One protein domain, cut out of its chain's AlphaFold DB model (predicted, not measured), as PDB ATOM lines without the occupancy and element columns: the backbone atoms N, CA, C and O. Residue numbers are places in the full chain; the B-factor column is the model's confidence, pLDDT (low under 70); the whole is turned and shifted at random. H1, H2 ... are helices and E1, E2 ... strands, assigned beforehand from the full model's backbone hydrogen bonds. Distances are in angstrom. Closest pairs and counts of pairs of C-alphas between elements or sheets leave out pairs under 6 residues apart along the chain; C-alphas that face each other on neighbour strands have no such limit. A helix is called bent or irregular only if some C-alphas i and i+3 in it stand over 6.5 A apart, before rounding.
ATOM      1  N   ALA A 208      98.113 259.825 296.149       92.62
ATOM      2  CA  ALA A 208      98.881 260.636 295.218       92.62
ATOM      3  C   ALA A 208      99.073 262.046 295.792       92.62
ATOM      4  O   ALA A 208      98.138 262.632 296.342       92.62
ATOM      5  N   LEU A 209     100.277 262.587 295.627       92.69
ATOM      6  CA  LEU A 209     100.553 264.003 295.854       92.69
ATOM      7  C   LEU A 209      99.701 264.858 294.906       92.69
ATOM      8  O   LEU A 209      99.302 264.387 293.840       92.69
ATOM      9  N   ARG A 210      99.438 266.110 295.283       90.00
ATOM     10  CA  ARG A 210      98.665 267.062 294.476       90.00
ATOM     11  C   ARG A 210      99.396 268.388 294.340       90.00
ATOM     12  O   ARG A 210     100.161 268.757 295.230       90.00
ATOM     13  N   GLY A 211      99.161 269.077 293.234       88.12
ATOM     14  CA  GLY A 211      99.708 270.402 292.963       88.12
ATOM     15  C   GLY A 211      99.704 270.724 291.474       88.12
ATOM     16  O   GLY A 211      99.215 269.950 290.657       88.12
ATOM     17  N   THR A 212     100.291 271.854 291.094       85.62
ATOM     18  CA  THR A 212     100.338 272.301 289.690       85.62
ATOM     19  C   THR A 212     101.438 271.621 288.870       85.62
ATOM     20  O   THR A 212     101.302 271.488 287.657       85.62
ATOM     21  N   ALA A 213     102.514 271.164 289.515       87.00
ATOM     22  CA  ALA A 213     103.614 270.440 288.884       87.00
ATOM     23  C   ALA A 213     104.205 269.392 289.845       87.00
ATOM     24  O   ALA A 213     104.186 269.614 291.061       87.00
ATOM     25  N   PRO A 214     104.729 268.260 289.331       89.06
ATOM     26  CA  PRO A 214     105.387 267.270 290.168       89.06
ATOM     27  C   PRO A 214     106.600 267.866 290.890       89.06
ATOM     28  O   PRO A 214     107.353 268.632 290.285       89.06
ATOM     29  N   PRO A 215     106.825 267.511 292.162       88.56
ATOM     30  CA  PRO A 215     107.973 268.006 292.907       88.56
ATOM     31  C   PRO A 215     109.293 267.469 292.334       88.56
ATOM     32  O   PRO A 215     109.388 266.314 291.911       88.56
ATOM     33  N   GLU A 216     110.328 268.309 292.386       81.44
ATOM     34  CA  GLU A 216     111.709 267.963 292.011       81.44
ATOM     35  C   GLU A 216     112.484 267.267 293.147       81.44
ATOM     36  O   GLU A 216     113.630 266.849 292.972       81.44
ATOM     37  N   SER A 217     111.885 267.151 294.337       78.88
ATOM     38  CA  SER A 217     112.521 266.522 295.493       78.88
ATOM     39  C   SER A 217     112.752 265.023 295.277       78.88
ATOM     40  O   SER A 217     112.005 264.341 294.574       78.88
ATOM     41  N   LYS A 218     113.793 264.483 295.928       86.50
ATOM     42  CA  LYS A 218     114.032 263.035 295.958       86.50
ATOM     43  C   LYS A 218     112.888 262.354 296.703       86.50
ATOM     44  O   LYS A 218     112.804 262.447 297.926       86.50
ATOM     45  N   LEU A 219     112.039 261.666 295.951       91.44
ATOM     46  CA  LEU A 219     110.921 260.882 296.458       91.44
ATOM     47  C   LEU A 219     111.131 259.392 296.166       91.44
ATOM     48  O   LEU A 219     111.871 259.046 295.240       91.44
ATOM     49  N   PRO A 220     110.463 258.502 296.919       92.50
ATOM     50  CA  PRO A 220     110.475 257.076 296.629       92.50
ATOM     51  C   PRO A 220     109.944 256.782 295.222       92.50
ATOM     52  O   PRO A 220     108.920 257.340 294.807       92.50
ATOM     53  N   VAL A 221     110.618 255.877 294.508       92.00
ATOM     54  CA  VAL A 221     110.149 255.333 293.223       92.00
ATOM     55  C   VAL A 221     108.739 254.775 293.396       92.00
ATOM     56  O   VAL A 221     108.431 254.198 294.430       92.00
ATOM     57  N   GLY A 222     107.876 254.970 292.400       91.69
ATOM     58  CA  GLY A 222     106.458 254.623 292.447       91.69
ATOM     59  C   GLY A 222     105.580 255.698 293.092       91.69
ATOM     60  O   GLY A 222     104.359 255.555 293.125       91.69
ATOM     61  N   THR A 223     106.156 256.790 293.616       94.12
ATOM     62  CA  THR A 223     105.348 257.903 294.132       94.12
ATOM     63  C   THR A 223     104.428 258.433 293.040       94.12
ATOM     64  O   THR A 223     104.859 258.696 291.920       94.12
ATOM     65  N   ARG A 224     103.150 258.596 293.389       93.44
ATOM     66  CA  ARG A 224     102.106 259.083 292.489       93.44
ATOM     67  C   ARG A 224     101.850 260.570 292.697       93.44
ATOM     68  O   ARG A 224     101.879 261.044 293.834       93.44
ATOM     69  N   PHE A 225     101.556 261.279 291.617       92.75
ATOM     70  CA  PHE A 225     101.223 262.701 291.604       92.75
ATOM     71  C   PHE A 225     100.012 262.945 290.704       92.75
ATOM     72  O   PHE A 225      99.922 262.379 289.618       92.75
ATOM     73  N   LYS A 226      99.084 263.790 291.143       90.19
ATOM     74  CA  LYS A 226      97.914 264.219 290.381       90.19
ATOM     75  C   LYS A 226      97.985 265.732 290.196       90.19
ATOM     76  O   LYS A 226      97.962 266.462 291.184       90.19
ATOM     77  N   ALA A 227      98.082 266.179 288.944       82.12
ATOM     78  CA  ALA A 227      98.141 267.599 288.623       82.12
ATOM     79  C   ALA A 227      96.764 268.259 288.803       82.12
ATOM     80  O   ALA A 227      95.751 267.728 288.344       82.12
ATOM     81  N   ASP A 228      96.733 269.425 289.440       76.12
ATOM     82  CA  ASP A 228      95.541 270.262 289.535       76.12
ATOM     83  C   ASP A 228      95.449 271.148 288.277       76.12
ATOM     84  O   ASP A 228      96.341 271.951 288.003       76.12
ATOM     85  N   GLY A 229      94.374 271.009 287.494       64.00
ATOM     86  CA  GLY A 229      94.014 271.961 286.430       64.00
ATOM     87  C   GLY A 229      94.823 271.926 285.121       64.00
ATOM     88  O   GLY A 229      94.640 272.816 284.293       64.00
ATOM     89  N   LEU A 230      95.684 270.927 284.886       50.88
ATOM     90  CA  LEU A 230      96.408 270.727 283.617       50.88
ATOM     91  C   LEU A 230      95.967 269.419 282.938       50.88
ATOM     92  O   LEU A 230      96.271 268.334 283.424       50.88
ATOM     93  N   GLY A 231      95.297 269.515 281.784       58.81
ATOM     94  CA  GLY A 231      94.906 268.347 280.978       58.81
ATOM     95  C   GLY A 231      93.662 267.608 281.486       58.81
ATOM     96  O   GLY A 231      92.884 268.158 282.260       58.81
ATOM     97  N   ARG A 232      93.416 266.382 280.983       53.00
ATOM     98  CA  ARG A 232      92.226 265.589 281.357       53.00
ATOM     99  C   ARG A 232      92.192 265.421 282.876       53.00
ATOM    100  O   ARG A 232      93.118 264.842 283.443       53.00
ATOM    101  N   ASP A 233      91.101 265.856 283.500       54.94
ATOM    102  CA  ASP A 233      90.801 265.571 284.901       54.94
ATOM    103  C   ASP A 233      91.065 264.088 285.207       54.94
ATOM    104  O   ASP A 233      90.374 263.204 284.700       54.94
ATOM    105  N   GLY A 234      92.083 263.807 286.026       60.44
ATOM    106  CA  GLY A 234      92.380 262.445 286.477       60.44
ATOM    107  C   GLY A 234      93.664 261.794 285.961       60.44
ATOM    108  O   GLY A 234      93.895 260.650 286.338       60.44
ATOM    109  N   GLU A 235      94.516 262.465 285.180       77.00
ATOM    110  CA  GLU A 235      95.830 261.893 284.843       77.00
ATOM    111  C   GLU A 235      96.738 261.820 286.088       77.00
ATOM    112  O   GLU A 235      97.046 262.829 286.729       77.00
ATOM    113  N   VAL A 236      97.135 260.599 286.457       87.50
ATOM    114  CA  VAL A 236      98.068 260.329 287.556       87.50
ATOM    115  C   VAL A 236      99.434 260.025 286.956       87.50
ATOM    116  O   VAL A 236      99.572 259.137 286.119       87.50
ATOM    117  N   LEU A 237     100.451 260.754 287.399       90.75
ATOM    118  CA  LEU A 237     101.847 260.497 287.073       90.75
ATOM    119  C   LEU A 237     102.473 259.611 288.149       90.75
ATOM    120  O   LEU A 237     102.137 259.718 289.326       90.75
ATOM    121  N   GLU A 238     103.426 258.778 287.754       92.69
ATOM    122  CA  GLU A 238     104.247 257.961 288.642       92.69
ATOM    123  C   GLU A 238     105.731 258.279 288.430       92.69
ATOM    124  O   GLU A 238     106.206 258.360 287.290       92.69
ATOM    125  N   LEU A 239     106.465 258.444 289.531       93.06
ATOM    126  CA  LEU A 239     107.916 258.583 289.533       93.06
ATOM    127  C   LEU A 239     108.577 257.232 289.243       93.06
ATOM    128  O   LEU A 239     108.410 256.281 290.004       93.06
ATOM    129  N   LYS A 240     109.349 257.143 288.160       91.88
ATOM    130  CA  LYS A 240     110.096 255.928 287.806       91.88
ATOM    131  C   LYS A 240     111.500 255.924 288.419       91.88
ATOM    132  O   LYS A 240     111.965 256.923 288.963       91.88
ATOM    133  N   ASP A 241     112.161 254.778 288.330       91.12
ATOM    134  CA  ASP A 241     113.518 254.525 288.832       91.12
ATOM    135  C   ASP A 241     114.594 255.437 288.224       91.12
ATOM    136  O   ASP A 241     115.554 255.794 288.902       91.12
ATOM    137  N   ASP A 242     114.403 255.885 286.986       90.31
ATOM    138  CA  ASP A 242     115.258 256.871 286.319       90.31
ATOM    139  C   ASP A 242     115.004 258.331 286.745       90.31
ATOM    140  O   ASP A 242     115.553 259.260 286.146       90.31
ATOM    141  N   GLY A 243     114.156 258.545 287.755       90.12
ATOM    142  CA  GLY A 243     113.833 259.860 288.306       90.12
ATOM    143  C   GLY A 243     112.839 260.673 287.475       90.12
ATOM    144  O   GLY A 243     112.609 261.839 287.788       90.12
ATOM    145  N   LYS A 244     112.239 260.099 286.421       91.38
ATOM    146  CA  LYS A 244     111.282 260.811 285.560       91.38
ATOM    147  C   LYS A 244     109.836 260.471 285.906       91.38
ATOM    148  O   LYS A 244     109.476 259.303 286.075       91.38
ATOM    149  N   TRP A 245     108.992 261.499 285.915       91.06
ATOM    150  CA  TRP A 245     107.541 261.374 286.030       91.06
ATOM    151  C   TRP A 245     106.931 260.942 284.696       91.06
ATOM    152  O   TRP A 245     107.214 261.537 283.655       91.06
ATOM    153  N   ARG A 246     106.098 259.898 284.714       90.00
ATOM    154  CA  ARG A 246     105.401 259.391 283.520       90.00
ATOM    155  C   ARG A 246     103.946 259.047 283.839       90.00
ATOM    156  O   ARG A 246     103.690 258.644 284.972       90.00
ATOM    157  N   PRO A 247     103.012 259.141 282.875       88.75
ATOM    158  CA  PRO A 247     101.631 258.715 283.083       88.75
ATOM    159  C   PRO A 247     101.546 257.270 283.578       88.75
ATOM    160  O   PRO A 247     102.207 256.375 283.038       88.75
ATOM    161  N   LEU A 248     100.737 257.047 284.610       83.50
ATOM    162  CA  LEU A 248     100.429 255.719 285.113       83.50
ATOM    163  C   LEU A 248      99.550 255.008 284.077       83.50
ATOM    164  O   LEU A 248      98.495 255.509 283.688       83.50
ATOM    165  N   SER A 249      99.994 253.858 283.568       76.56
ATOM    166  CA  SER A 249      99.225 253.152 282.544       76.56
ATOM    167  C   SER A 249      98.053 252.382 283.170       76.56
ATOM    168  O   SER A 249      98.183 251.799 284.245       76.56
ATOM    169  N   ASN A 250      96.927 252.256 282.454       65.38
ATOM    170  CA  ASN A 250      95.773 251.448 282.892       65.38
ATOM    171  C   ASN A 250      96.118 249.972 283.200       65.38
ATOM    172  O   ASN A 250      95.357 249.276 283.876       65.38
ATOM    173  N   ARG A 251      97.227 249.440 282.660       62.12
ATOM    174  CA  ARG A 251      97.707 248.087 282.992       62.12
ATOM    175  C   ARG A 251      98.404 248.053 284.348       62.12
ATOM    176  O   ARG A 251      98.262 247.056 285.054       62.12
ATOM    177  N   ASP A 252      99.115 249.118 284.703       67.38
ATOM    178  CA  ASP A 252      99.788 249.246 285.994       67.38
ATOM    179  C   ASP A 252      98.759 249.395 287.120       67.38
ATOM    180  O   ASP A 252      98.812 248.623 288.070       67.38
ATOM    181  N   GLU A 253      97.721 250.223 286.946       65.06
ATOM    182  CA  GLU A 253      96.632 250.345 287.932       65.06
ATOM    183  C   GLU A 253      95.923 249.013 288.203       65.06
ATOM    184  O   GLU A 253      95.715 248.630 289.355       65.06
ATOM    185  N   LYS A 254      95.587 248.259 287.147       59.31
ATOM    186  CA  LYS A 254      94.979 246.926 287.292       59.31
ATOM    187  C   LYS A 254      95.919 245.938 287.980       59.31
ATOM    188  O   LYS A 254      95.445 245.082 288.725       59.31
ATOM    189  N   ARG A 255      97.228 246.025 287.728       67.12
ATOM    190  CA  ARG A 255      98.231 245.158 288.357       67.12
ATOM    191  C   ARG A 255      98.410 245.503 289.831       67.12
ATOM    192  O   ARG A 255      98.466 244.582 290.639       67.12
ATOM    193  N   ASP A 256      98.451 246.780 290.182       66.94
ATOM    194  CA  ASP A 256      98.632 247.237 291.562       66.94
ATOM    195  C   ASP A 256      97.376 246.989 292.399       66.94
ATOM    196  O   ASP A 256      97.468 246.480 293.513       66.94
ATOM    197  N   TYR A 257      96.194 247.206 291.816       59.34
ATOM    198  CA  TYR A 257      94.918 246.796 292.405       59.34
ATOM    199  C   TYR A 257      94.820 245.272 292.592       59.34
ATOM    200  O   TYR A 257      94.326 244.781 293.605       59.34
ATOM    201  N   ALA A 258      95.307 244.484 291.629       58.97
ATOM    202  CA  ALA A 258      95.357 243.031 291.776       58.97
ATOM    203  C   ALA A 258      96.382 242.587 292.834       58.97
ATOM    204  O   ALA A 258      96.138 241.596 293.519       58.97
ATOM    205  N   ARG A 259      97.507 243.299 292.986       64.31
ATOM    206  CA  ARG A 259      98.503 243.049 294.041       64.31
ATOM    207  C   ARG A 259      97.939 243.348 295.425       64.31
ATOM    208  O   ARG A 259      98.117 242.522 296.308       64.31
ATOM    209  N   SER A 260      97.203 244.448 295.597       60.22
ATOM    210  CA  SER A 260      96.606 244.788 296.894       60.22
ATOM    211  C   SER A 260      95.490 243.829 297.327       60.22
ATOM    212  O   SER A 260      95.312 243.637 298.523       60.22
ATOM    213  N   ARG A 261      94.768 243.190 296.386       49.19
ATOM    214  CA  ARG A 261      93.656 242.256 296.685       49.19
ATOM    215  C   ARG A 261      93.994 240.766 296.702       49.19
ATOM    216  O   ARG A 261      93.200 239.978 297.210       49.19
ATOM    217  N   ARG A 262      95.119 240.331 296.131       52.00
ATOM    218  CA  ARG A 262      95.478 238.897 296.101       52.00
ATOM    219  C   ARG A 262      95.856 238.317 297.475       52.00
ATOM    220  O   ARG A 262      96.002 237.106 297.563       52.00
ATOM    221  N   GLY A 263      95.940 239.136 298.523       45.09
ATOM    222  CA  GLY A 263      96.168 238.703 299.905       45.09
ATOM    223  C   GLY A 263      94.941 238.262 300.708       45.09
ATOM    224  O   GLY A 263      95.128 237.748 301.806       45.09
ATOM    225  N   ASP A 264      93.720 238.439 300.182       36.62
ATOM    226  CA  ASP A 264      92.453 238.087 300.864       36.62
ATOM    227  C   ASP A 264      91.931 236.680 300.507       36.62
ATOM    228  O   ASP A 264      90.808 236.312 300.851       36.62
ATOM    229  N   ARG A 265      92.707 235.881 299.765       31.20
ATOM    230  CA  ARG A 265      92.339 234.500 299.422       31.20
ATOM    231  C   ARG A 265      93.506 233.551 299.651       31.20
ATOM    232  O   ARG A 265      94.197 233.206 298.697       31.20
ATOM    233  N   CYS A 266      93.693 233.153 300.901       32.50
ATOM    234  CA  CYS A 266      94.128 231.814 301.295       32.50
ATOM    235  C   CYS A 266      93.942 231.664 302.799       32.50
ATOM    236  O   CYS A 266      94.506 232.506 303.531       32.50
TER     237      CYS A 266
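This is residues 208 to 266 of the 266 residues of the protein "CTP_transf_like domain-containing protein" of Bosea sp. ANAM02 (UniProt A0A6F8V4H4). A small, strongly twisted sheet of four short strands, E1 to E4, makes a head together with the links between its strands, and one helix, H1, sticks out from it as a long arm that ends the chain. Residues 250 to 266 stand free, and this arm makes much of the length of the whole, while the body without it is 42 residues spanning 25 by 21 by 13 A. The printed part has 59 residues, with four named strands and then one named helix along the chain, E1 E2 E3 E4 H1; the sheet runs E1, E2, E3, E4 and is mixed, with E1 and E2 parallel and the other neighbours antiparallel. The class is mixed, helices and strands, with under half of the residues, 29 of 59, in named elements. The whole is loose, with a radius of gyration of the C-alphas of 13.1 A, and elongated, spanning 42 by 26 by 16 A.

The sheet's first strand, E1, is residues 209 to 211, and its C-alpha 209 stands at (100.553, 264.003, 295.854). E2 is residues 224 to 227 and E3 residues 236 to 239, each 10.2 A from first to last C-alpha. C-alpha 236, where E3 begins, is at (98.068, 260.329, 287.556). E4 is residues 245 to 247; E1 and E4 are each 7.1 A from first to last C-alpha. H1 is residues 250 to 264, 22.6 A from C-alpha 250 to C-alpha 264, which stands at (92.453, 238.087, 300.864).

The inner strands E2 and E3 are antiparallel neighbours and a hairpin, with 134 degrees between their directions. C-alphas 224 and 238 face each other at 4.5 A, and N 225 and O 237, at 2.8 A, are within hydrogen-bond range, as are N 237 and O 225, also at 2.8 A. The edge strand E1 is parallel to its neighbour E2, at 20 degrees; C-alphas 209 and 225 face each other at 4.5 A, and N 226 and O 209 are within hydrogen-bond range at 2.8 A. The other edge strand, E4, is antiparallel to E3, at 143 degrees, and the two are a hairpin. C-alphas 237 and 247 face each other at 4.4 A, and N 238 and O 246 are within hydrogen-bond range at 2.8 A. E2, E3 and E4 form a meander, each strand the antiparallel neighbour of the one before. E1 is apart from E3 and from E4. From edge to edge the strands' lines turn by 94 degrees, and the sheet is only just strongly twisted, its C-alphas lying up to 4.0 A off the best plane. H1 is not on the sheet, with 0 pairs of C-alphas within 10 A, and it is apart from E1, E2 and E3. H1 is irregular, but only just: C-alphas 260 and 263 are 6.8 A apart. In H1, 9 of 11 O i to N i+4 pairs are within hydrogen-bond range.

The two C-alphas farthest apart are those of Gly 229 and Cys 266, at 42.8 A. The printed part has no cut, and Cys 266 is the chain's last residue. The link from E1 to E2 is long, residues 212 to 223 with no named element. The link from E2 to E3 is short, and those from E3 to E4 and from E4 to H1 are tight. The mean pLDDT of the printed part is 75.7; 23 residues are under 70, namely 229 to 234 and 250 to 266, and the mean over H1 is 59.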